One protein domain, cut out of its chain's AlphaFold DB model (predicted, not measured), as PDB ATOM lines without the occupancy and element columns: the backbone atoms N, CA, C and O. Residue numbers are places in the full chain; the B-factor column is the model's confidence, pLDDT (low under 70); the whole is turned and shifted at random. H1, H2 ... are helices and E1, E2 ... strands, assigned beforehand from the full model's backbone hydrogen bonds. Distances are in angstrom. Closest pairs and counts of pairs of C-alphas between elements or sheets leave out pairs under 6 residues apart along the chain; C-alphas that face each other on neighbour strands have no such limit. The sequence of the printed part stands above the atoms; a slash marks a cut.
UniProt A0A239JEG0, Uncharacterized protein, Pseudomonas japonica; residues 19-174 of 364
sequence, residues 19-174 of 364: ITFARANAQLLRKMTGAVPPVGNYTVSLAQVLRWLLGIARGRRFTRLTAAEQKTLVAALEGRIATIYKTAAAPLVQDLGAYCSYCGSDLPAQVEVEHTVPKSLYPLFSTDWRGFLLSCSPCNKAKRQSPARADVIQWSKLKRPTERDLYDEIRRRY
ATOM      1  N   ILE A  19     -19.002 -23.138  10.087       97.00
ATOM      2  CA  ILE A  19     -18.097 -24.252   9.823       97.00
ATOM      3  C   ILE A  19     -17.000 -23.778   8.882       97.00
ATOM      4  O   ILE A  19     -17.267 -23.209   7.822       97.00
ATOM      5  N   THR A  20     -15.764 -24.074   9.261       95.88
ATOM      6  CA  THR A  20     -14.574 -23.777   8.471       95.88
ATOM      7  C   THR A  20     -14.098 -25.030   7.746       95.88
ATOM      8  O   THR A  20     -13.866 -26.070   8.363       95.88
ATOM      9  N   PHE A  21     -13.920 -24.919   6.432       95.44
ATOM     10  CA  PHE A  21     -13.336 -25.948   5.577       95.44
ATOM     11  C   PHE A  21     -11.944 -25.508   5.128       95.44
ATOM     12  O   PHE A  21     -11.725 -24.333   4.846       95.44
ATOM     13  N   ALA A  22     -11.007 -26.449   5.043       93.44
ATOM     14  CA  ALA A  22      -9.625 -26.192   4.646       93.44
ATOM     15  C   ALA A  22      -9.262 -26.947   3.358       93.44
ATOM     16  O   ALA A  22      -9.945 -27.900   2.967       93.44
ATOM     17  N   ARG A  23      -8.145 -26.551   2.732       91.25
ATOM     18  CA  ARG A  23      -7.496 -27.268   1.615       91.25
ATOM     19  C   ARG A  23      -8.476 -27.569   0.462       91.25
ATOM     20  O   ARG A  23      -9.223 -26.684   0.048       91.25
ATOM     21  N   ALA A  24      -8.482 -28.803  -0.044       92.06
ATOM     22  CA  ALA A  24      -9.312 -29.239  -1.166       92.06
ATOM     23  C   ALA A  24     -10.811 -28.952  -0.954       92.06
ATOM     24  O   ALA A  24     -11.484 -28.489  -1.871       92.06
ATOM     25  N   ASN A  25     -11.332 -29.117   0.267       94.50
ATOM     26  CA  ASN A  25     -12.745 -28.843   0.555       94.50
ATOM     27  C   ASN A  25     -13.077 -27.347   0.428       94.50
ATOM     28  O   ASN A  25     -14.131 -26.988  -0.094       94.50
ATOM     29  N   ALA A  26     -12.161 -26.467   0.851       94.38
ATOM     30  CA  ALA A  26     -12.306 -25.022   0.667       94.38
ATOM     31  C   ALA A  26     -12.302 -24.636  -0.823       94.38
ATOM     32  O   ALA A  26     -13.096 -23.798  -1.245       94.38
ATOM     33  N   GLN A  27     -11.448 -25.274  -1.630       92.62
ATOM     34  CA  GLN A  27     -11.392 -25.051  -3.079       92.62
ATOM     35  C   GLN A  27     -12.693 -25.479  -3.773       92.62
ATOM     36  O   GLN A  27     -13.236 -24.717  -4.574       92.62
ATOM     37  N   LEU A  28     -13.242 -26.645  -3.413       94.88
ATOM     38  CA  LEU A  28     -14.527 -27.119  -3.939       94.88
ATOM     39  C   LEU A  28     -15.680 -26.175  -3.579       94.88
ATOM     40  O   LEU A  28     -16.514 -25.871  -4.431       94.88
ATOM     41  N   LEU A  29     -15.707 -25.649  -2.350       94.44
ATOM     42  CA  LEU A  29     -16.712 -24.667  -1.935       94.44
ATOM     43  C   LEU A  29     -16.613 -23.355  -2.715       94.44
ATOM     44  O   LEU A  29     -17.640 -22.817  -3.130       94.44
ATOM     45  N   ARG A  30     -15.400 -22.856  -2.976       92.50
ATOM     46  CA  ARG A  30     -15.204 -21.668  -3.825       92.50
ATOM     47  C   ARG A  30     -15.678 -21.912  -5.246       92.50
ATOM     48  O   ARG A  30     -16.427 -21.102  -5.781       92.50
ATOM     49  N   LYS A  31     -15.312 -23.057  -5.827       92.56
ATOM     50  CA  LYS A  31     -15.756 -23.454  -7.167       92.56
ATOM     51  C   LYS A  31     -17.283 -23.518  -7.251       92.56
ATOM     52  O   LYS A  31     -17.876 -22.939  -8.158       92.56
ATOM     53  N   MET A  32     -17.924 -24.149  -6.265       93.88
ATOM     54  CA  MET A  32     -19.382 -24.259  -6.165       93.88
ATOM     55  C   MET A  32     -20.075 -22.894  -6.050       93.88
ATOM     56  O   MET A  32     -21.097 -22.673  -6.696       93.88
ATOM     57  N   THR A  33     -19.546 -21.996  -5.217       91.62
ATOM     58  CA  THR A  33     -20.168 -20.695  -4.907       91.62
ATOM     59  C   THR A  33     -19.805 -19.591  -5.892       91.62
ATOM     60  O   THR A  33     -20.532 -18.609  -5.990       91.62
ATOM     61  N   GLY A  34     -18.714 -19.744  -6.642       88.19
ATOM     62  CA  GLY A  34     -18.200 -18.695  -7.517       88.19
ATOM     63  C   GLY A  34     -17.385 -17.612  -6.835       88.19
ATOM     64  O   GLY A  34     -17.176 -16.572  -7.451       88.19
ATOM     65  N   ALA A  35     -16.954 -17.823  -5.593       84.38
ATOM     66  CA  ALA A  35     -16.132 -16.856  -4.877       84.38
ATOM     67  C   ALA A  35     -14.707 -16.771  -5.475       84.38
ATOM     68  O   ALA A  35     -14.047 -17.796  -5.654       84.38
ATOM     69  N   VAL A  36     -14.225 -15.548  -5.736       75.56
ATOM     70  CA  VAL A  36     -12.873 -15.181  -6.236       75.56
ATOM     71  C   VAL A  36     -12.193 -14.321  -5.133       75.56
ATOM     72  O   VAL A  36     -12.921 -13.633  -4.422       75.56
ATOM     73  N   PRO A  37     -10.877 -14.457  -4.837       66.00
ATOM     74  CA  PRO A  37     -10.369 -15.036  -3.581       66.00
ATOM     75  C   PRO A  37     -10.200 -14.033  -2.403       66.00
ATOM     76  O   PRO A  37     -10.331 -12.827  -2.597       66.00
ATOM     77  N   PRO A  38      -9.882 -14.533  -1.181       60.31
ATOM     78  CA  PRO A  38      -8.478 -14.866  -0.902       60.31
ATOM     79  C   PRO A  38      -8.224 -16.362  -0.649       60.31
ATOM     80  O   PRO A  38      -9.136 -17.149  -0.407       60.31
ATOM     81  N   VAL A  39      -6.952 -16.760  -0.766       70.50
ATOM     82  CA  VAL A  39      -6.414 -18.108  -0.498       70.50
ATOM     83  C   VAL A  39      -6.627 -18.479   0.979       70.50
ATOM     84  O   VAL A  39      -6.619 -17.608   1.837       70.50
ATOM     85  N   GLY A  40      -6.834 -19.766   1.291       82.06
ATOM     86  CA  GLY A  40      -6.957 -20.233   2.682       82.06
ATOM     87  C   GLY A  40      -8.236 -21.014   2.970       82.06
ATOM     88  O   GLY A  40      -8.771 -21.683   2.085       82.06
ATOM     89  N   ASN A  41      -8.717 -20.935   4.205       91.25
ATOM     90  CA  ASN A  41      -9.940 -21.606   4.630       91.25
ATOM     91  C   ASN A  41     -11.198 -20.974   4.002       91.25
ATOM     92  O   ASN A  41     -11.176 -19.840   3.522       91.25
ATOM     93  N   TYR A  42     -12.301 -21.721   3.991       93.38
ATOM     94  CA  TYR A  42     -13.620 -21.249   3.578       93.38
ATOM     95  C   TYR A  42     -14.603 -21.442   4.730       93.38
ATOM     96  O   TYR A  42     -14.899 -22.578   5.108       93.38
ATOM     97  N   THR A  43     -15.098 -20.338   5.283       95.12
ATOM     98  CA  THR A  43     -16.057 -20.345   6.391       95.12
ATOM     99  C   THR A  43     -17.458 -20.089   5.865       95.12
ATOM    100  O   THR A  43     -17.689 -19.170   5.083       95.12
ATOM    101  N   VAL A  44     -18.405 -20.908   6.301       96.00
ATOM    102  CA  VAL A  44     -19.812 -20.817   5.915       96.00
ATOM    103  C   VAL A  44     -20.691 -21.083   7.130       96.00
ATOM    104  O   VAL A  44     -20.339 -21.902   7.975       96.00
ATOM    105  N   SER A  45     -21.840 -20.413   7.228       98.19
ATOM    106  CA  SER A  45     -22.796 -20.701   8.305       98.19
ATOM    107  C   SER A  45     -23.247 -22.170   8.283       98.19
ATOM    108  O   SER A  45     -23.472 -22.743   7.210       98.19
ATOM    109  N   LEU A  46     -23.442 -22.765   9.461       98.38
ATOM    110  CA  LEU A  46     -23.994 -24.117   9.603       98.38
ATOM    111  C   LEU A  46     -25.333 -24.237   8.857       98.38
ATOM    112  O   LEU A  46     -25.519 -25.152   8.057       98.38
ATOM    113  N   ALA A  47     -26.220 -23.253   9.019       98.19
ATOM    114  CA  ALA A  47     -27.512 -23.213   8.336       98.19
ATOM    115  C   ALA A  47     -27.381 -23.302   6.804       98.19
ATOM    116  O   ALA A  47     -28.176 -23.971   6.144       98.19
ATOM    117  N   GLN A  48     -26.364 -22.661   6.220       98.12
ATOM    118  CA  GLN A  48     -26.135 -22.725   4.780       98.12
ATOM    119  C   GLN A  48     -25.633 -24.102   4.327       98.12
ATOM    120  O   GLN A  48     -26.061 -24.574   3.273       98.12
ATOM    121  N   VAL A  49     -24.792 -24.769   5.125       98.31
ATOM    122  CA  VAL A  49     -24.368 -26.154   4.859       98.31
ATOM    123  C   VAL A  49     -25.569 -27.098   4.859       98.31
ATOM    124  O   VAL A  49     -25.742 -27.865   3.912       98.31
ATOM    125  N   LEU A  50     -26.448 -26.994   5.862       98.50
ATOM    126  CA  LEU A  50     -27.655 -27.823   5.943       98.50
ATOM    127  C   LEU A  50     -28.605 -27.566   4.760       98.50
ATOM    128  O   LEU A  50     -29.158 -28.510   4.199       98.50
ATOM    129  N   ARG A  51     -28.748 -26.309   4.312       98.25
ATOM    130  CA  ARG A  51     -29.523 -25.967   3.103       98.25
ATOM    131  C   ARG A  51     -28.928 -26.553   1.824       98.25
ATOM    132  O   ARG A  51     -29.678 -26.966   0.940       98.25
ATOM    133  N   TRP A  52     -27.602 -26.588   1.696       97.88
ATOM    134  CA  TRP A  52     -26.952 -27.245   0.561       97.88
ATOM    135  C   TRP A  52     -27.216 -28.747   0.559       97.88
ATOM    136  O   TRP A  52     -27.640 -29.269  -0.471       97.88
ATOM    137  N   LEU A  53     -27.055 -29.409   1.709       98.12
ATOM    138  CA  LEU A  53     -27.388 -30.825   1.867       98.12
ATOM    139  C   LEU A  53     -28.865 -31.093   1.558       98.12
ATOM    140  O   LEU A  53     -29.165 -32.050   0.853       98.12
ATOM    141  N   LEU A  54     -29.786 -30.217   1.986       97.88
ATOM    142  CA  LEU A  54     -31.210 -30.349   1.653       97.88
ATOM    143  C   LEU A  54     -31.442 -30.268   0.145       97.88
ATOM    144  O   LEU A  54     -32.207 -31.054  -0.409       97.88
ATOM    145  N   GLY A  55     -30.779 -29.327  -0.528       97.19
ATOM    146  CA  GLY A  55     -30.824 -29.234  -1.982       97.19
ATOM    147  C   GLY A  55     -30.418 -30.555  -2.634       97.19
ATOM    148  O   GLY A  55     -31.144 -31.049  -3.494       97.19
ATOM    149  N   ILE A  56     -29.299 -31.140  -2.198       95.94
ATOM    150  CA  ILE A  56     -28.805 -32.429  -2.705       95.94
ATOM    151  C   ILE A  56     -29.793 -33.567  -2.420       95.94
ATOM    152  O   ILE A  56     -30.117 -34.317  -3.337       95.94
ATOM    153  N   ALA A  57     -30.334 -33.654  -1.201       94.62
ATOM    154  CA  ALA A  57     -31.347 -34.646  -0.828       94.62
ATOM    155  C   ALA A  57     -32.620 -34.545  -1.691       94.62
ATOM    156  O   ALA A  57     -33.303 -35.539  -1.925       94.62
ATOM    157  N   ARG A  58     -32.919 -33.350  -2.216       94.88
ATOM    158  CA  ARG A  58     -34.026 -33.079  -3.151       94.88
ATOM    159  C   ARG A  58     -33.626 -33.195  -4.629       94.88
ATOM    160  O   ARG A  58     -34.378 -32.765  -5.498       94.88
ATOM    161  N   GLY A  59     -32.449 -33.744  -4.924       94.31
ATOM    162  CA  GLY A  59     -31.973 -34.004  -6.284       94.31
ATOM    163  C   GLY A  59     -31.244 -32.840  -6.963       94.31
ATOM    164  O   GLY A  59     -30.922 -32.937  -8.149       94.31
ATOM    165  N   ARG A  60     -30.944 -31.739  -6.257       95.19
ATOM    166  CA  ARG A  60     -30.143 -30.637  -6.819       95.19
ATOM    167  C   ARG A  60     -28.745 -31.139  -7.186       95.19
ATOM    168  O   ARG A  60     -28.119 -31.883  -6.438       95.19
ATOM    169  N   ARG A  61     -28.215 -30.654  -8.309       94.19
ATOM    170  CA  ARG A  61     -26.799 -30.795  -8.681       94.19
ATOM    171  C   ARG A  61     -26.099 -29.441  -8.612       94.19
ATOM    172  O   ARG A  61     -26.708 -28.409  -8.901       94.19
ATOM    173  N   PHE A  62     -24.827 -29.431  -8.226       92.88
ATOM    174  CA  PHE A  62     -24.005 -28.225  -8.268       92.88
ATOM    175  C   PHE A  62     -23.400 -28.080  -9.663       92.88
ATOM    176  O   PHE A  62     -22.450 -28.769 -10.007       92.88
ATOM    177  N   THR A  63     -23.933 -27.159 -10.467       91.94
ATOM    178  CA  THR A  63     -23.575 -27.002 -11.890       91.94
ATOM    179  C   THR A  63     -22.109 -26.640 -12.145       91.94
ATOM    180  O   THR A  63     -21.614 -26.853 -13.245       91.94
ATOM    181  N   ARG A  64     -21.405 -26.107 -11.140       94.12
ATOM    182  CA  ARG A  64     -19.981 -25.742 -11.221       94.12
ATOM    183  C   ARG A  64     -19.033 -26.860 -10.784       94.12
ATOM    184  O   ARG A  64     -17.823 -26.662 -10.817       94.12
ATOM    185  N   LEU A  65     -19.558 -28.003 -10.346       95.88
ATOM    186  CA  LEU A  65     -18.776 -29.159  -9.914       95.88
ATOM    187  C   LEU A  65     -19.012 -30.339 -10.856       95.88
ATOM    188  O   LEU A  65     -20.122 -30.553 -11.341       95.88
ATOM    189  N   THR A  66     -17.981 -31.152 -11.069       96.31
ATOM    190  CA  THR A  66     -18.154 -32.489 -11.646       96.31
ATOM    191  C   THR A  66     -18.878 -33.407 -10.653       96.31
ATOM    192  O   THR A  66     -18.957 -33.122  -9.457       96.31
ATOM    193  N   ALA A  67     -19.379 -34.556 -11.119       95.25
ATOM    194  CA  ALA A  67     -20.028 -35.535 -10.242       95.25
ATOM    195  C   ALA A  67     -19.089 -36.048  -9.129       95.25
ATOM    196  O   ALA A  67     -19.513 -36.198  -7.982       95.25
ATOM    197  N   ALA A  68     -17.809 -36.271  -9.448       96.88
ATOM    198  CA  ALA A  68     -16.801 -36.693  -8.477       96.88
ATOM    199  C   ALA A  68     -16.510 -35.593  -7.446       96.88
ATOM    200  O   ALA A  68     -16.499 -35.855  -6.245       96.88
ATOM    201  N   GLU A  69     -16.356 -34.347  -7.899       97.06
ATOM    202  CA  GLU A  69     -16.164 -33.189  -7.021       97.06
ATOM    203  C   GLU A  69     -17.360 -32.969  -6.092       97.06
ATOM    204  O   GLU A  69     -17.179 -32.739  -4.897       97.06
ATOM    205  N   GLN A  70     -18.586 -33.083  -6.614       97.00
ATOM    206  CA  GLN A  70     -19.799 -33.002  -5.807       97.00
ATOM    207  C   GLN A  70     -19.834 -34.116  -4.757       97.00
ATOM    208  O   GLN A  70     -20.122 -33.827  -3.600       97.00
ATOM    209  N   LYS A  71     -19.515 -35.366  -5.122       96.94
ATOM    210  CA  LYS A  71     -19.464 -36.488  -4.171       96.94
ATOM    211  C   LYS A  71     -18.471 -36.218  -3.036       96.94
ATOM    212  O   LYS A  71     -18.828 -36.378  -1.871       96.94
ATOM    213  N   THR A  72     -17.260 -35.765  -3.364       97.44
ATOM    214  CA  THR A  72     -16.238 -35.414  -2.366       97.44
ATOM    215  C   THR A  72     -16.696 -34.267  -1.470       97.44
ATOM    216  O   THR A  72     -16.554 -34.349  -0.250       97.44
ATOM    217  N   LEU A  73     -17.289 -33.214  -2.045       97.19
ATOM    218  CA  LEU A  73     -17.794 -32.091  -1.261       97.19
ATOM    219  C   LEU A  73     -18.927 -32.524  -0.326       97.19
ATOM    220  O   LEU A  73     -18.891 -32.181   0.850       97.19
ATOM    221  N   VAL A  74     -19.905 -33.292  -0.815       97.44
ATOM    222  CA  VAL A  74     -21.025 -33.795  -0.001       97.44
ATOM    223  C   VAL A  74     -20.506 -34.613   1.178       97.44
ATOM    224  O   VAL A  74     -20.870 -34.309   2.311       97.44
ATOM    225  N   ALA A  75     -19.577 -35.545   0.949       97.69
ATOM    226  CA  ALA A  75     -18.961 -36.319   2.024       97.69
ATOM    227  C   ALA A  75     -18.245 -35.424   3.056       97.69
ATOM    228  O   ALA A  75     -18.325 -35.669   4.260       97.69
ATOM    229  N   ALA A  76     -17.578 -34.354   2.612       97.75
ATOM    230  CA  ALA A  76     -16.954 -33.391   3.515       97.75
ATOM    231  C   ALA A  76     -17.984 -32.597   4.339       97.75
ATOM    232  O   ALA A  76     -17.778 -32.390   5.537       97.75
ATOM    233  N   LEU A  77     -19.088 -32.160   3.722       98.00
ATOM    234  CA  LEU A  77     -20.183 -31.478   4.417       98.00
ATOM    235  C   LEU A  77     -20.815 -32.406   5.465       98.00
ATOM    236  O   LEU A  77     -20.883 -32.044   6.639       98.00
ATOM    237  N   GLU A  78     -21.207 -33.617   5.064       97.75
ATOM    238  CA  GLU A  78     -21.792 -34.637   5.942       97.75
ATOM    239  C   GLU A  78     -20.842 -35.024   7.076       97.75
ATOM    240  O   GLU A  78     -21.272 -35.132   8.223       97.75
ATOM    241  N   GLY A  79     -19.544 -35.153   6.791       97.69
ATOM    242  CA  GLY A  79     -18.518 -35.429   7.793       97.69
ATOM    243  C   GLY A  79     -18.441 -34.345   8.870       97.69
ATOM    244  O   GLY A  79     -18.380 -34.662  10.057       97.69
ATOM    245  N   ARG A  80     -18.523 -33.061   8.490       97.50
ATOM    246  CA  ARG A  80     -18.558 -31.954   9.464       97.50
ATOM    247  C   ARG A  80     -19.839 -31.957  10.293       97.50
ATOM    248  O   ARG A  80     -19.758 -31.768  11.504       97.50
ATOM    249  N   ILE A  81     -20.992 -32.207   9.673       98.19
ATOM    250  CA  ILE A  81     -22.264 -32.355  10.397       98.19
ATOM    251  C   ILE A  81     -22.199 -33.536  11.373       98.19
ATOM    252  O   ILE A  81     -22.642 -33.411  12.513       98.19
ATOM    253  N   ALA A  82     -21.573 -34.643  10.967       97.38
ATOM    254  CA  ALA A  82     -21.362 -35.810  11.812       97.38
ATOM    255  C   ALA A  82     -20.510 -35.524  13.039       97.38
ATOM    256  O   ALA A  82     -20.890 -35.919  14.138       97.38
ATOM    257  N   THR A  83     -19.400 -34.801  12.886       97.12
ATOM    258  CA  THR A  83     -18.608 -34.365  14.039       97.12
ATOM    259  C   THR A  83     -19.438 -33.515  14.999       97.12
ATOM    260  O   THR A  83     -19.318 -33.703  16.202       97.12
ATOM    261  N   ILE A  84     -20.305 -32.631  14.491       97.81
ATOM    262  CA  ILE A  84     -21.137 -31.758  15.330       97.81
ATOM    263  C   ILE A  84     -22.153 -32.574  16.130       97.81
ATOM    264  O   ILE A  84     -22.120 -32.524  17.355       97.81
ATOM    265  N   TYR A  85     -23.044 -33.342  15.491       97.31
ATOM    266  CA  TYR A  85     -24.099 -34.030  16.251       97.31
ATOM    267  C   TYR A  85     -23.556 -35.129  17.165       97.31
ATOM    268  O   TYR A  85     -24.156 -35.394  18.198       97.31
ATOM    269  N   LYS A  86     -22.406 -35.744  16.849       96.44
ATOM    270  CA  LYS A  86     -21.798 -36.754  17.730       96.44
ATOM    271  C   LYS A  86     -21.389 -36.190  19.090       96.44
ATOM    272  O   LYS A  86     -21.355 -36.946  20.054       96.44
ATOM    273  N   THR A  87     -21.153 -34.879  19.201       96.88
ATOM    274  CA  THR A  87     -20.915 -34.237  20.508       96.88
ATOM    275  C   THR A  87     -22.140 -34.273  21.427       96.88
ATOM    276  O   THR A  87     -21.983 -34.120  22.631       96.88
ATOM    277  N   ALA A  88     -23.342 -34.550  20.899       97.50
ATOM    278  CA  ALA A  88     -24.548 -34.714  21.704       97.50
ATOM    279  C   ALA A  88     -24.569 -36.020  22.518       97.50
ATOM    280  O   ALA A  88     -25.373 -36.133  23.434       97.50
ATOM    281  N   ALA A  89     -23.716 -37.007  22.211       96.06
ATOM    282  CA  ALA A  89     -23.763 -38.320  22.857       96.06
ATOM    283  C   ALA A  89     -23.598 -38.237  24.384       96.06
ATOM    284  O   ALA A  89     -24.414 -38.781  25.116       96.06
ATOM    285  N   ALA A  90     -22.575 -37.520  24.859       95.25
ATOM    286  CA  ALA A  90     -22.313 -37.364  26.289       95.25
ATOM    287  C   ALA A  90     -23.455 -36.647  27.039       95.25
ATOM    288  O   ALA A  90     -23.956 -37.226  28.001       95.25
ATOM    289  N   PRO A  91     -23.935 -35.459  26.610       96.75
ATOM    290  CA  PRO A  91     -25.070 -34.821  27.277       96.75
ATOM    291  C   PRO A  91     -26.360 -35.644  27.184       96.75
ATOM    292  O   PRO A  91     -27.131 -35.656  28.133       96.75
ATOM    293  N   LEU A  92     -26.591 -36.389  26.096       97.06
ATOM    294  CA  LEU A  92     -27.735 -37.306  26.020       97.06
ATOM    295  C   LEU A  92     -27.634 -38.440  27.040       97.06
ATOM    296  O   LEU A  92     -28.637 -38.776  27.648       97.06
ATOM    297  N   VAL A  93     -26.454 -39.032  27.230       95.75
ATOM    298  CA  VAL A  93     -26.244 -40.077  28.249       95.75
ATOM    299  C   VAL A  93     -26.405 -39.506  29.653       95.75
ATOM    300  O   VAL A  93     -26.982 -40.165  30.509       95.75
ATOM    301  N   GLN A  94     -25.948 -38.277  29.890       94.94
ATOM    302  CA  GLN A  94     -26.162 -37.600  31.165       94.94
ATOM    303  C   GLN A  94     -27.655 -37.364  31.437       94.94
ATOM    304  O   GLN A  94     -28.118 -37.611  32.547       94.94
ATOM    305  N   ASP A  95     -28.409 -36.929  30.425       95.75
ATOM    306  CA  ASP A  95     -29.831 -36.629  30.578       95.75
ATOM    307  C   ASP A  95     -30.703 -37.895  30.596       95.75
ATOM    308  O   ASP A  95     -31.717 -37.922  31.280       95.75
ATOM    309  N   LEU A  96     -30.354 -38.933  29.831       95.94
ATOM    310  CA  LEU A  96     -31.224 -40.082  29.542       95.94
ATOM    311  C   LEU A  96     -30.650 -41.423  30.025       95.94
ATOM    312  O   LEU A  96     -31.245 -42.473  29.775       95.94
ATOM    313  N   GLY A  97     -29.493 -41.430  30.680       95.25
ATOM    314  CA  GLY A  97     -28.778 -42.655  31.021       95.25
ATOM    315  C   GLY A  97     -28.242 -43.375  29.781       95.25
ATOM    316  O   GLY A  97     -28.555 -43.043  28.636       95.25
ATOM    317  N   ALA A  98     -27.423 -44.402  29.991       95.12
ATOM    318  CA  ALA A  98     -26.828 -45.183  28.910       95.12
ATOM    319  C   ALA A  98     -27.788 -46.266  28.381       95.12
ATOM    320  O   ALA A  98     -27.419 -47.425  28.262       95.12
ATOM    321  N   TYR A  99     -29.027 -45.902  28.040       96.31
ATOM    322  CA  TYR A  99     -30.037 -46.851  27.561       96.31
ATOM    323  C   TYR A  99     -30.544 -46.482  26.173       96.31
ATOM    324  O   TYR A  99     -30.765 -45.315  25.852       96.31
ATOM    325  N   CYS A 100     -30.784 -47.492  25.339       96.94
ATOM    326  CA  CYS A 100     -31.463 -47.311  24.065       96.94
ATOM    327  C   CYS A 100     -32.880 -46.794  24.327       96.94
ATOM    328  O   CYS A 100     -33.693 -47.504  24.919       96.94
ATOM    329  N   SER A 101     -33.195 -45.597  23.830       97.00
ATOM    330  CA  SER A 101     -34.497 -44.950  24.011       97.00
ATOM    331  C   SER A 101     -35.649 -45.785  23.434       97.00
ATOM    332  O   SER A 101     -36.780 -45.680  23.890       97.00
ATOM    333  N   TYR A 102     -35.359 -46.668  22.474       95.75
ATOM    334  CA  TYR A 102     -36.351 -47.526  21.834       95.75
ATOM    335  C   TYR A 102     -36.567 -48.856  22.568       95.75
ATOM    336  O   TYR A 102     -37.606 -49.091  23.175       95.75
ATOM    337  N   CYS A 103     -35.593 -49.768  22.506       95.31
ATOM    338  CA  CYS A 103     -35.765 -51.125  23.029       95.31
ATOM    339  C   CYS A 103     -35.399 -51.265  24.510       95.31
ATOM    340  O   CYS A 103     -35.626 -52.330  25.075       95.31
ATOM    341  N   GLY A 104     -34.813 -50.231  25.121       95.62
ATOM    342  CA  GLY A 104     -34.395 -50.238  26.519       95.62
ATOM    343  C   GLY A 104     -33.106 -51.006  26.806       95.62
ATOM    344  O   GLY A 104     -32.773 -51.150  27.972       95.62
ATOM    345  N   SER A 105     -32.378 -51.515  25.804       94.62
ATOM    346  CA  SER A 105     -31.083 -52.178  26.035       94.62
ATOM    347  C   SER A 105     -30.029 -51.216  26.590       94.62
ATOM    348  O   SER A 105     -30.012 -50.049  26.207       94.62
ATOM    349  N   ASP A 106     -29.116 -51.734  27.410       93.31
ATOM    350  CA  ASP A 106     -27.929 -51.011  27.880       93.31
ATOM    351  C   ASP A 106     -26.978 -50.627  26.723       93.31
ATOM    352  O   ASP A 106     -26.901 -51.323  25.702       93.31
ATOM    353  N   LEU A 107     -26.247 -49.521  26.889       92.75
ATOM    354  CA  LEU A 107     -25.316 -48.924  25.926       92.75
ATOM    355  C   LEU A 107     -23.913 -48.699  26.535       92.75
ATOM    356  O   LEU A 107     -23.410 -47.574  26.512       92.75
ATOM    357  N   PRO A 108     -23.207 -49.747  26.998       76.62
ATOM    358  CA  PRO A 108     -21.952 -49.584  27.742       76.62
ATOM    359  C   PRO A 108     -20.779 -49.037  26.903       76.62
ATOM    360  O   PRO A 108     -19.826 -48.497  27.455       76.62
ATOM    361  N   ALA A 109     -20.821 -49.159  25.568       68.38
ATOM    362  CA  ALA A 109     -19.761 -48.654  24.676       68.38
ATOM    363  C   ALA A 109     -20.234 -48.232  23.266       68.38
ATOM    364  O   ALA A 109     -19.436 -47.757  22.461       68.38
ATOM    365  N   GLN A 110     -21.516 -48.423  22.933       64.06
ATOM    366  CA  GLN A 110     -22.069 -48.233  21.580       64.06
ATOM    367  C   GLN A 110     -23.176 -47.174  21.576       64.06
ATOM    368  O   GLN A 110     -24.291 -47.428  21.125       64.06
ATOM    369  N   VAL A 111     -22.878 -45.996  22.124       82.44
ATOM    370  CA  VAL A 111     -23.832 -44.885  22.176       82.44
ATOM    371  C   VAL A 111     -23.923 -44.239  20.796       82.44
ATOM    372  O   VAL A 111     -23.027 -43.507  20.369       82.44
ATOM    373  N   GLU A 112     -25.016 -44.510  20.089       90.19
ATOM    374  CA  GLU A 112     -25.322 -43.855  18.823       90.19
ATOM    375  C   GLU A 112     -26.332 -42.728  19.052       90.19
ATOM    376  O   GLU A 112     -27.431 -42.960  19.560       90.19
ATOM    377  N   VAL A 113     -25.953 -41.507  18.656       95.75
ATOM    378  CA  VAL A 113     -26.885 -40.376  18.547       95.75
ATOM    379  C   VAL A 113     -27.789 -40.647  17.357       95.75
ATOM    380  O   VAL A 113     -27.348 -40.537  16.207       95.75
ATOM    381  N   GLU A 114     -29.030 -41.014  17.646       95.38
ATOM    382  CA  GLU A 114     -30.029 -41.291  16.629       95.38
ATOM    383  C   GLU A 114     -30.895 -40.072  16.362       95.38
ATOM    384  O   GLU A 114     -31.359 -39.398  17.281       95.38
ATOM    385  N   HIS A 115     -31.132 -39.818  15.078       96.56
ATOM    386  CA  HIS A 115     -32.023 -38.760  14.630       96.56
ATOM    387  C   HIS A 115     -33.439 -39.311  14.495       96.56
ATOM    388  O   HIS A 115     -33.682 -40.172  13.653       96.56
ATOM    389  N   THR A 116     -34.402 -38.777  15.243       94.94
ATOM    390  CA  THR A 116     -35.827 -39.150  15.125       94.94
ATOM    391  C   THR A 116     -36.313 -39.024  13.678       94.94
ATOM    392  O   THR A 116     -37.008 -39.898  13.166       94.94
ATOM    393  N   VAL A 117     -35.810 -38.015  12.966       94.88
ATOM    394  CA  VAL A 117     -36.007 -37.802  11.531       94.88
ATOM    395  C   VAL A 117     -34.708 -38.108  10.756       94.88
ATOM    396  O   VAL A 117     -33.657 -37.575  11.107       94.88
ATOM    397  N   PRO A 118     -34.723 -38.915   9.674       94.69
ATOM    398  CA  PRO A 118     -33.496 -39.368   9.012       94.69
ATOM    399  C   PRO A 118     -32.697 -38.220   8.368       94.69
ATOM    400  O   PRO A 118     -33.117 -37.605   7.386       94.69
ATOM    401  N   LYS A 119     -31.486 -37.967   8.882       94.12
ATOM    402  CA  LYS A 119     -30.612 -36.844   8.478       94.12
ATOM    403  C   LYS A 119     -30.271 -36.774   6.986       94.12
ATOM    404  O   LYS A 119     -30.078 -35.683   6.462       94.12
ATOM    405  N   SER A 120     -30.199 -37.911   6.289       93.69
ATOM    406  CA  SER A 120     -29.916 -37.943   4.845       93.69
ATOM    407  C   SER A 120     -31.072 -37.383   4.016       93.69
ATOM    408  O   SER A 120     -30.853 -36.835   2.940       93.69
ATOM    409  N   LEU A 121     -32.300 -37.501   4.524       95.69
ATOM    410  CA  LEU A 121     -33.514 -37.034   3.866       95.69
ATOM    411  C   LEU A 121     -33.960 -35.660   4.377       95.69
ATOM    412  O   LEU A 121     -34.560 -34.893   3.624       95.69
ATOM    413  N   TYR A 122     -33.644 -35.329   5.631       96.75
ATOM    414  CA  TYR A 122     -34.050 -34.081   6.281       96.75
ATOM    415  C   TYR A 122     -32.865 -33.376   6.952       96.75
ATOM    416  O   TYR A 122     -32.841 -33.174   8.171       96.75
ATOM    417  N   PRO A 123     -31.854 -32.967   6.171       97.31
ATOM    418  CA  PRO A 123     -30.599 -32.509   6.738       97.31
ATOM    419  C   PRO A 123     -30.727 -31.230   7.569       97.31
ATOM    420  O   PRO A 123     -29.884 -31.029   8.435       97.31
ATOM    421  N   LEU A 124     -31.774 -30.409   7.397       97.94
ATOM    422  CA  LEU A 124     -31.998 -29.204   8.215       97.94
ATOM    423  C   LEU A 124     -32.071 -29.475   9.724       97.94
ATOM    424  O   LEU A 124     -31.748 -28.581  10.499       97.94
ATOM    425  N   PHE A 125     -32.449 -30.687  10.134       97.62
ATOM    426  CA  PHE A 125     -32.604 -31.060  11.544       97.62
ATOM    427  C   PHE A 125     -31.424 -31.885  12.076       97.62
ATOM    428  O   PHE A 125     -31.451 -32.353  13.209       97.62
ATOM    429  N   SER A 126     -30.355 -32.055  11.286       97.69
ATOM    430  CA  SER A 126     -29.230 -32.943  11.636       97.69
ATOM    431  C   SER A 126     -28.455 -32.517  12.882       97.69
ATOM    432  O   SER A 126     -27.706 -33.320  13.434       97.69
ATOM    433  N   THR A 127     -28.579 -31.255  13.286       97.62
ATOM    434  CA  THR A 127     -27.919 -30.670  14.460       97.62
ATOM    435  C   THR A 127     -28.930 -30.155  15.492       97.62
ATOM    436  O   THR A 127     -28.552 -29.388  16.370       97.62
ATOM    437  N   ASP A 128     -30.219 -30.493  15.354       97.12
ATOM    438  CA  ASP A 128     -31.265 -30.056  16.285       97.12
ATOM    439  C   ASP A 128     -31.369 -31.042  17.451       97.12
ATOM    440  O   ASP A 128     -31.746 -32.199  17.269       97.12
ATOM    441  N   TRP A 129     -31.069 -30.560  18.659       97.88
ATOM    442  CA  TRP A 129     -31.115 -31.341  19.896       97.88
ATOM    443  C   TRP A 129     -32.450 -32.062  20.111       97.88
ATOM    444  O   TRP A 129     -32.469 -33.200  20.589       97.88
ATOM    445  N   ARG A 130     -33.565 -31.422  19.739       96.06
ATOM    446  CA  ARG A 130     -34.927 -31.961  19.907       96.06
ATOM    447  C   ARG A 130     -35.183 -33.196  19.049       96.06
ATOM    448  O   ARG A 130     -36.120 -33.935  19.311       96.06
ATOM    449  N   GLY A 131     -34.367 -33.397  18.015       96.25
ATOM    450  CA  GLY A 131     -34.431 -34.554  17.137       96.25
ATOM    451  C   GLY A 131     -33.523 -35.704  17.568       96.25
ATOM    452  O   GLY A 131     -33.406 -36.655  16.803       96.25
ATOM    453  N   PHE A 132     -32.839 -35.623  18.716       97.88
ATOM    454  CA  PHE A 132     -31.867 -36.640  19.127       97.88
ATOM    455  C   PHE A 132     -32.355 -37.541  20.250       97.88
ATOM    456  O   PHE A 132     -32.786 -37.057  21.298       97.88
ATOM    457  N   LEU A 133     -32.130 -38.837  20.070       97.19
ATOM    458  CA  LEU A 133     -32.274 -39.875  21.084       97.19
ATOM    459  C   LEU A 133     -31.020 -40.755  21.124       97.19
ATOM    460  O   LEU A 133     -30.133 -40.641  20.274       97.19
ATOM    461  N   LEU A 134     -30.953 -41.642  22.113       97.00
ATOM    462  CA  LEU A 134     -29.932 -42.680  22.174       97.00
ATOM    463  C   LEU A 134     -30.465 -43.966  21.564       97.00
ATOM    464  O   LEU A 134     -31.597 -44.375  21.825       97.00
ATOM    465  N   SER A 135     -29.644 -44.644  20.773       95.00
ATOM    466  CA  SER A 135     -30.031 -45.927  20.203       95.00
ATOM    467  C   SER A 135     -28.912 -46.950  20.281       95.00
ATOM    468  O   SER A 135     -27.729 -46.616  20.263       95.00
ATOM    469  N   CYS A 136     -29.308 -48.219  20.370       94.06
ATOM    470  CA  CYS A 136     -28.406 -49.328  20.123       94.06
ATOM    471  C   CYS A 136     -28.303 -49.590  18.615       94.06
ATOM    472  O   CYS A 136     -29.262 -49.367  17.869       94.06
ATOM    473  N   SER A 137     -27.176 -50.166  18.191       91.06
ATOM    474  CA  SER A 137     -26.905 -50.445  16.775       91.06
ATOM    475  C   SER A 137     -28.028 -51.206  16.039       91.06
ATOM    476  O   SER A 137     -28.374 -50.794  14.932       91.06
ATOM    477  N   PRO A 138     -28.685 -52.243  16.610       90.62
ATOM    478  CA  PRO A 138     -29.820 -52.890  15.945       90.62
ATOM    479  C   PRO A 138     -31.016 -51.960  15.697       90.62
ATOM    480  O   PRO A 138     -31.574 -51.981  14.607       90.62
ATOM    481  N   CYS A 139     -31.390 -51.111  16.662       93.38
ATOM    482  CA  CYS A 139     -32.489 -50.156  16.475       93.38
ATOM    483  C   CYS A 139     -32.149 -49.100  15.415       93.38
ATOM    484  O   CYS A 139     -32.977 -48.830  14.548       93.38
ATOM    485  N   ASN A 140     -30.926 -48.563  15.429       92.19
ATOM    486  CA  ASN A 140     -30.461 -47.644  14.388       92.19
ATOM    487  C   ASN A 140     -30.454 -48.313  12.998       92.19
ATOM    488  O   ASN A 140     -30.968 -47.774  12.017       92.19
ATOM    489  N   LYS A 141     -29.931 -49.544  12.909       91.19
ATOM    490  CA  LYS A 141     -29.871 -50.324  11.664       91.19
ATOM    491  C   LYS A 141     -31.247 -50.741  11.143       91.19
ATOM    492  O   LYS A 141     -31.368 -50.928   9.933       91.19
ATOM    493  N   ALA A 142     -32.243 -50.922  12.004       91.56
ATOM    494  CA  ALA A 142     -33.619 -51.177  11.583       91.56
ATOM    495  C   ALA A 142     -34.253 -49.900  11.010       91.56
ATOM    496  O   ALA A 142     -34.705 -49.895   9.866       91.56
ATOM    497  N   LYS A 143     -34.157 -48.783  11.744       92.38
ATOM    498  CA  LYS A 143     -34.752 -47.500  11.346       92.38
ATOM    499  C   LYS A 143     -34.113 -46.889  10.090       92.38
ATOM    500  O   LYS A 143     -34.814 -46.356   9.232       92.38
ATOM    501  N   ARG A 144     -32.787 -46.971   9.941       91.00
ATOM    502  CA  ARG A 144     -32.018 -46.480   8.777       91.00
ATOM    503  C   ARG A 144     -32.415 -45.062   8.335       91.00
ATOM    504  O   ARG A 144     -32.265 -44.089   9.061       91.00
ATOM    505  N   GLN A 145     -32.861 -44.949   7.084       91.62
ATOM    506  CA  GLN A 145     -33.289 -43.724   6.425       91.62
ATOM    507  C   GLN A 145     -34.817 -43.631   6.360       91.62
ATOM    508  O   GLN A 145     -35.336 -42.824   5.597       91.62
ATOM    509  N   SER A 146     -35.530 -44.456   7.126       92.62
ATOM    510  CA  SER A 146     -36.983 -44.428   7.186       92.62
ATOM    511  C   SER A 146     -37.469 -43.361   8.177       92.62
ATOM    512  O   SER A 146     -36.809 -43.109   9.195       92.62
ATOM    513  N   PRO A 147     -38.621 -42.732   7.895       93.75
ATOM    514  CA  PRO A 147     -39.440 -42.900   6.686       93.75
ATOM    515  C   PRO A 147     -38.929 -42.110   5.469       93.75
ATOM    516  O   PRO A 147     -38.270 -41.073   5.612       93.75
ATOM    517  N   ALA A 148     -39.265 -42.575   4.259       93.38
ATOM    518  CA  ALA A 148     -38.910 -41.873   3.031       93.38
ATOM    519  C   ALA A 148     -39.719 -40.574   2.875       93.38
ATOM    520  O   ALA A 148     -40.850 -40.453   3.342       93.38
ATOM    521  N   ARG A 149     -39.163 -39.580   2.168       93.56
ATOM    522  CA  ARG A 149     -39.834 -38.274   1.994       93.56
ATOM    523  C   ARG A 149     -41.190 -38.369   1.303       93.56
ATOM    524  O   ARG A 149     -42.080 -37.594   1.636       93.56
ATOM    525  N   ALA A 150     -41.323 -39.263   0.326       93.62
ATOM    526  CA  ALA A 150     -42.569 -39.441  -0.413       93.62
ATOM    527  C   ALA A 150     -43.703 -39.901   0.516       93.62
ATOM    528  O   ALA A 150     -44.781 -39.309   0.489       93.62
ATOM    529  N   ASP A 151     -43.411 -40.862   1.396       94.69
ATOM    530  CA  ASP A 151     -44.370 -41.398   2.364       94.69
ATOM    531  C   ASP A 151     -44.831 -40.300   3.328       94.69
ATOM    532  O   ASP A 151     -46.025 -40.076   3.499       94.69
ATOM    533  N   VAL A 152     -43.896 -39.519   3.879       95.75
ATOM    534  CA  VAL A 152     -44.229 -38.439   4.825       95.75
ATOM    535  C   VAL A 152     -45.041 -37.323   4.162       95.75
ATOM    536  O   VAL A 152     -45.972 -36.792   4.768       95.75
ATOM    537  N   ILE A 153     -44.746 -36.979   2.902       95.38
ATOM    538  CA  ILE A 153     -45.571 -36.031   2.135       95.38
ATOM    539  C   ILE A 153     -47.003 -36.562   2.017       95.38
ATOM    540  O   ILE A 153     -47.948 -35.807   2.257       95.38
ATOM    541  N   GLN A 154     -47.171 -37.850   1.705       95.12
ATOM    542  CA  GLN A 154     -48.485 -38.481   1.622       95.12
ATOM    543  C   GLN A 154     -49.217 -38.458   2.973       95.12
ATOM    544  O   GLN A 154     -50.401 -38.118   3.012       95.12
ATOM    545  N   TRP A 155     -48.525 -38.752   4.077       94.56
ATOM    546  CA  TRP A 155     -49.099 -38.723   5.430       94.56
ATOM    547  C   TRP A 155     -49.573 -37.332   5.835       94.56
ATOM    548  O   TRP A 155     -50.670 -37.195   6.376       94.56
ATOM    549  N   SER A 156     -48.785 -36.301   5.506       94.62
ATOM    550  CA  SER A 156     -49.091 -34.914   5.872       94.62
ATOM    551  C   SER A 156     -50.400 -34.406   5.267       94.62
ATOM    552  O   SER A 156     -51.014 -33.485   5.801       94.62
ATOM    553  N   LYS A 157     -50.825 -34.972   4.124       94.00
ATOM    554  CA  LYS A 157     -51.965 -34.503   3.311       94.00
ATOM    555  C   LYS A 157     -51.859 -33.029   2.885       94.00
ATOM    556  O   LYS A 157     -52.825 -32.453   2.383       94.00
ATOM    557  N   LEU A 158     -50.688 -32.410   3.037       94.62
ATOM    558  CA  LEU A 158     -50.438 -31.035   2.634       94.62
ATOM    559  C   LEU A 158     -50.023 -30.990   1.164       94.62
ATOM    560  O   LEU A 158     -49.204 -31.776   0.694       94.62
ATOM    561  N   LYS A 159     -50.539 -30.006   0.422       93.00
ATOM    562  CA  LYS A 159     -50.198 -29.823  -1.000       93.00
ATOM    563  C   LYS A 159     -48.732 -29.418  -1.207       93.00
ATOM    564  O   LYS A 159     -48.138 -29.741  -2.233       93.00
ATOM    565  N   ARG A 160     -48.174 -28.639  -0.276       93.44
ATOM    566  CA  ARG A 160     -46.802 -28.105  -0.313       93.44
ATOM    567  C   ARG A 160     -46.229 -28.030   1.111       93.44
ATOM    568  O   ARG A 160     -46.083 -26.922   1.623       93.44
ATOM    569  N   PRO A 161     -45.953 -29.175   1.760       96.56
ATOM    570  CA  PRO A 161     -45.429 -29.182   3.119       96.56
ATOM    571  C   PRO A 161     -44.053 -28.510   3.173       96.56
ATOM    572  O   PRO A 161     -43.202 -28.707   2.297       96.56
ATOM    573  N   THR A 162     -43.838 -27.711   4.209       96.94
ATOM    574  CA  THR A 162     -42.522 -27.202   4.591       96.94
ATOM    575  C   THR A 162     -41.680 -28.321   5.213       96.94
ATOM    576  O   THR A 162     -42.188 -29.376   5.586       96.94
ATOM    577  N   GLU A 163     -40.370 -28.106   5.371       96.38
ATOM    578  CA  GLU A 163     -39.529 -29.076   6.093       96.38
ATOM    579  C   GLU A 163     -39.970 -29.241   7.554       96.38
ATOM    580  O   GLU A 163     -39.797 -30.318   8.118       96.38
ATOM    581  N   ARG A 164     -40.550 -28.193   8.158       97.06
ATOM    582  CA  ARG A 164     -41.080 -28.265   9.520       97.06
ATOM    583  C   ARG A 164     -42.332 -29.134   9.581       97.06
ATOM    584  O   ARG A 164     -42.388 -29.998  10.445       97.06
ATOM    585  N   ASP A 165     -43.247 -28.989   8.623       97.81
ATOM    586  CA  ASP A 165     -44.449 -29.830   8.556       97.81
ATOM    587  C   ASP A 165     -44.087 -31.315   8.437       97.81
ATOM    588  O   ASP A 165     -44.667 -32.157   9.112       97.81
ATOM    589  N   LEU A 166     -43.077 -31.647   7.620       97.38
ATOM    590  CA  LEU A 166     -42.608 -33.030   7.480       97.38
ATOM    591  C   LEU A 166     -41.939 -33.551   8.759       97.38
ATOM    592  O   LEU A 166     -42.121 -34.713   9.113       97.38
ATOM    593  N   TYR A 167     -41.171 -32.709   9.455       97.12
ATOM    594  CA  TYR A 167     -40.597 -33.061  10.755       97.12
ATOM    595  C   TYR A 167     -41.694 -33.372  11.778       97.12
ATOM    596  O   TYR A 167     -41.634 -34.400  12.451       97.12
ATOM    597  N   ASP A 168     -42.695 -32.496  11.877       96.62
ATOM    598  CA  ASP A 168     -43.803 -32.638  12.822       96.62
ATOM    599  C   ASP A 168     -44.667 -33.860  12.499       96.62
ATOM    600  O   ASP A 168     -45.049 -34.594  13.407       96.62
ATOM    601  N   GLU A 169     -44.886 -34.151  11.214       96.81
ATOM    602  CA  GLU A 169     -45.607 -35.352  10.787       96.81
ATOM    603  C   GLU A 169     -44.907 -36.634  11.258       96.81
ATOM    604  O   GLU A 169     -45.544 -37.506  11.844       96.81
ATOM    605  N   ILE A 170     -43.584 -36.738  11.085       96.44
ATOM    606  CA  ILE A 170     -42.811 -37.898  11.569       96.44
ATOM    607  C   ILE A 170     -42.871 -37.989  13.096       96.44
ATOM    608  O   ILE A 170     -43.026 -39.077  13.652       96.44
ATOM    609  N   ARG A 171     -42.766 -36.850  13.785       95.75
ATOM    610  CA  ARG A 171     -42.810 -36.796  15.251       95.75
ATOM    611  C   ARG A 171     -44.181 -37.136  15.829       95.75
ATOM    612  O   ARG A 171     -44.232 -37.558  16.972       95.75
ATOM    613  N   ARG A 172     -45.254 -37.025  15.045       94.69
ATOM    614  CA  ARG A 172     -46.604 -37.473  15.417       94.69
ATOM    615  C   ARG A 172     -46.891 -38.929  15.031       94.69
ATOM    616  O   ARG A 172     -47.750 -39.560  15.631       94.69
ATOM    617  N   ARG A 173     -46.234 -39.450  13.988       94.12
ATOM    618  CA  ARG A 173     -46.572 -40.751  13.386       94.12
ATOM    619  C   ARG A 173     -46.195 -41.957  14.242       94.12
ATOM    620  O   ARG A 173     -46.827 -42.994  14.096       94.12
ATOM    621  N   TYR A 174     -45.166 -41.830  15.068       96.12
ATOM    622  CA  TYR A 174     -44.591 -42.932  15.833       96.12
ATOM    623  C   TYR A 174     -44.636 -42.643  17.331       96.12
ATOM    624  O   TYR A 174     -44.705 -41.484  17.727       96.12
TER     625      TYR A 174
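This is residues 19 to 174 of the 364 residues of an uncharacterized protein of Pseudomonas japonica (UniProt A0A239JEG0). The long helix H3 runs from one small lobe to another, and each lobe holds a pair of short antiparallel strands: E1 and E2 with H1 and H2 lie along the first part and middle of H3, and E3 and E4 with H4 and H5 gather at its far end. H6 and H7 form a separate crossed pair to one side, and the loop of residues 116 to 131 passes through the middle of the whole. The printed part has 156 residues with seven named helices and four named strands, in the order E1 H1 E2 H2 H3 H4 E3 E4 H5 H6 H7; its two sheets have two strands each, E1 - E2 and E3 - E4, both antiparallel. The class is mostly helix. The whole is compact, with a radius of gyration of the C-alphas of 17.4 A, and spans 52 by 41 by 23 A.

E3, residues 112 to 115, and E4, residues 132 to 135, form an antiparallel hairpin at 135 degrees, with N 114 and O 133, and N 133 and O 114, each 2.9 A apart, within hydrogen-bond range. H4, residues 89 to 96, has its closest C-alphas to E4 at Leu 92 and Leu 134, 7.0 A. H5, residues 137 to 143, comes closest to E3 at the C-alphas of Asn 140 and Glu 114, 6.8 A. H4 and H5 are apart. H3, residues 67 to 86, comes closest to E3 at the C-alphas of Lys 86 and Val 113, 6.3 A; H3 and H4 meet only through their link. With its residues 69 to 76 alone, H3 touches H1, residues 23 to 33; the closest C-alphas are those of Leu 73 and Asn 25, 6.3 A, at a steep tilt of 69 degrees, only just short of about perpendicular, opposite ways. H2, residues 46 to 57, touches H3 with residues 49 to 53 alone, closest at the C-alphas of Val 49 and Leu 77, 6.8 A, at a steep tilt of 50 degrees, opposite ways. H1 and H2 are apart. E1, residues 19 to 21, and E2, residues 42 to 45, are antiparallel neighbours at 158 degrees, with N 19 and O 44 2.8 A apart, within hydrogen-bond range. The closest C-alphas of H1 and E2 are those of Ala 26 and Tyr 42, 4.9 A. H6, residues 149 to 156, touches H7, residues 163 to 173, closest at the C-alphas of Ser 156 and Glu 169, 6.0 A; they stand about perpendicular at 71 degrees, only just past steep. H3 is apart from both H6 and H7. Helix packing is mostly crossed, with 0 of 3 pairs at a shallow tilt. In the seven helices every O i to N i+4 pair is within hydrogen-bond range.

E1 begins at C-alpha 19, (-18.097, -24.252, 9.823). H3, the longest helix, measures 28.1 A from C-alpha 67 at (-20.028, -35.535, -10.242) to C-alpha 86 at (-21.798, -36.754, 17.730). H2 measures 16.5 A, H1 15.7 A and H7 15.5 A. H7 ends at C-alpha 173, (-46.572, -40.751, 13.386).

The two C-alphas farthest apart, those of Val 36 and Gly 104, are 52.6 A apart. The printed part has no cut. The links H4 to E3, of 15 residues, and E3 to E4, of 16 residues, are long. The mean pLDDT of the printed part is 94.0; residues 37 to 38 and 109 to 110 are under 70.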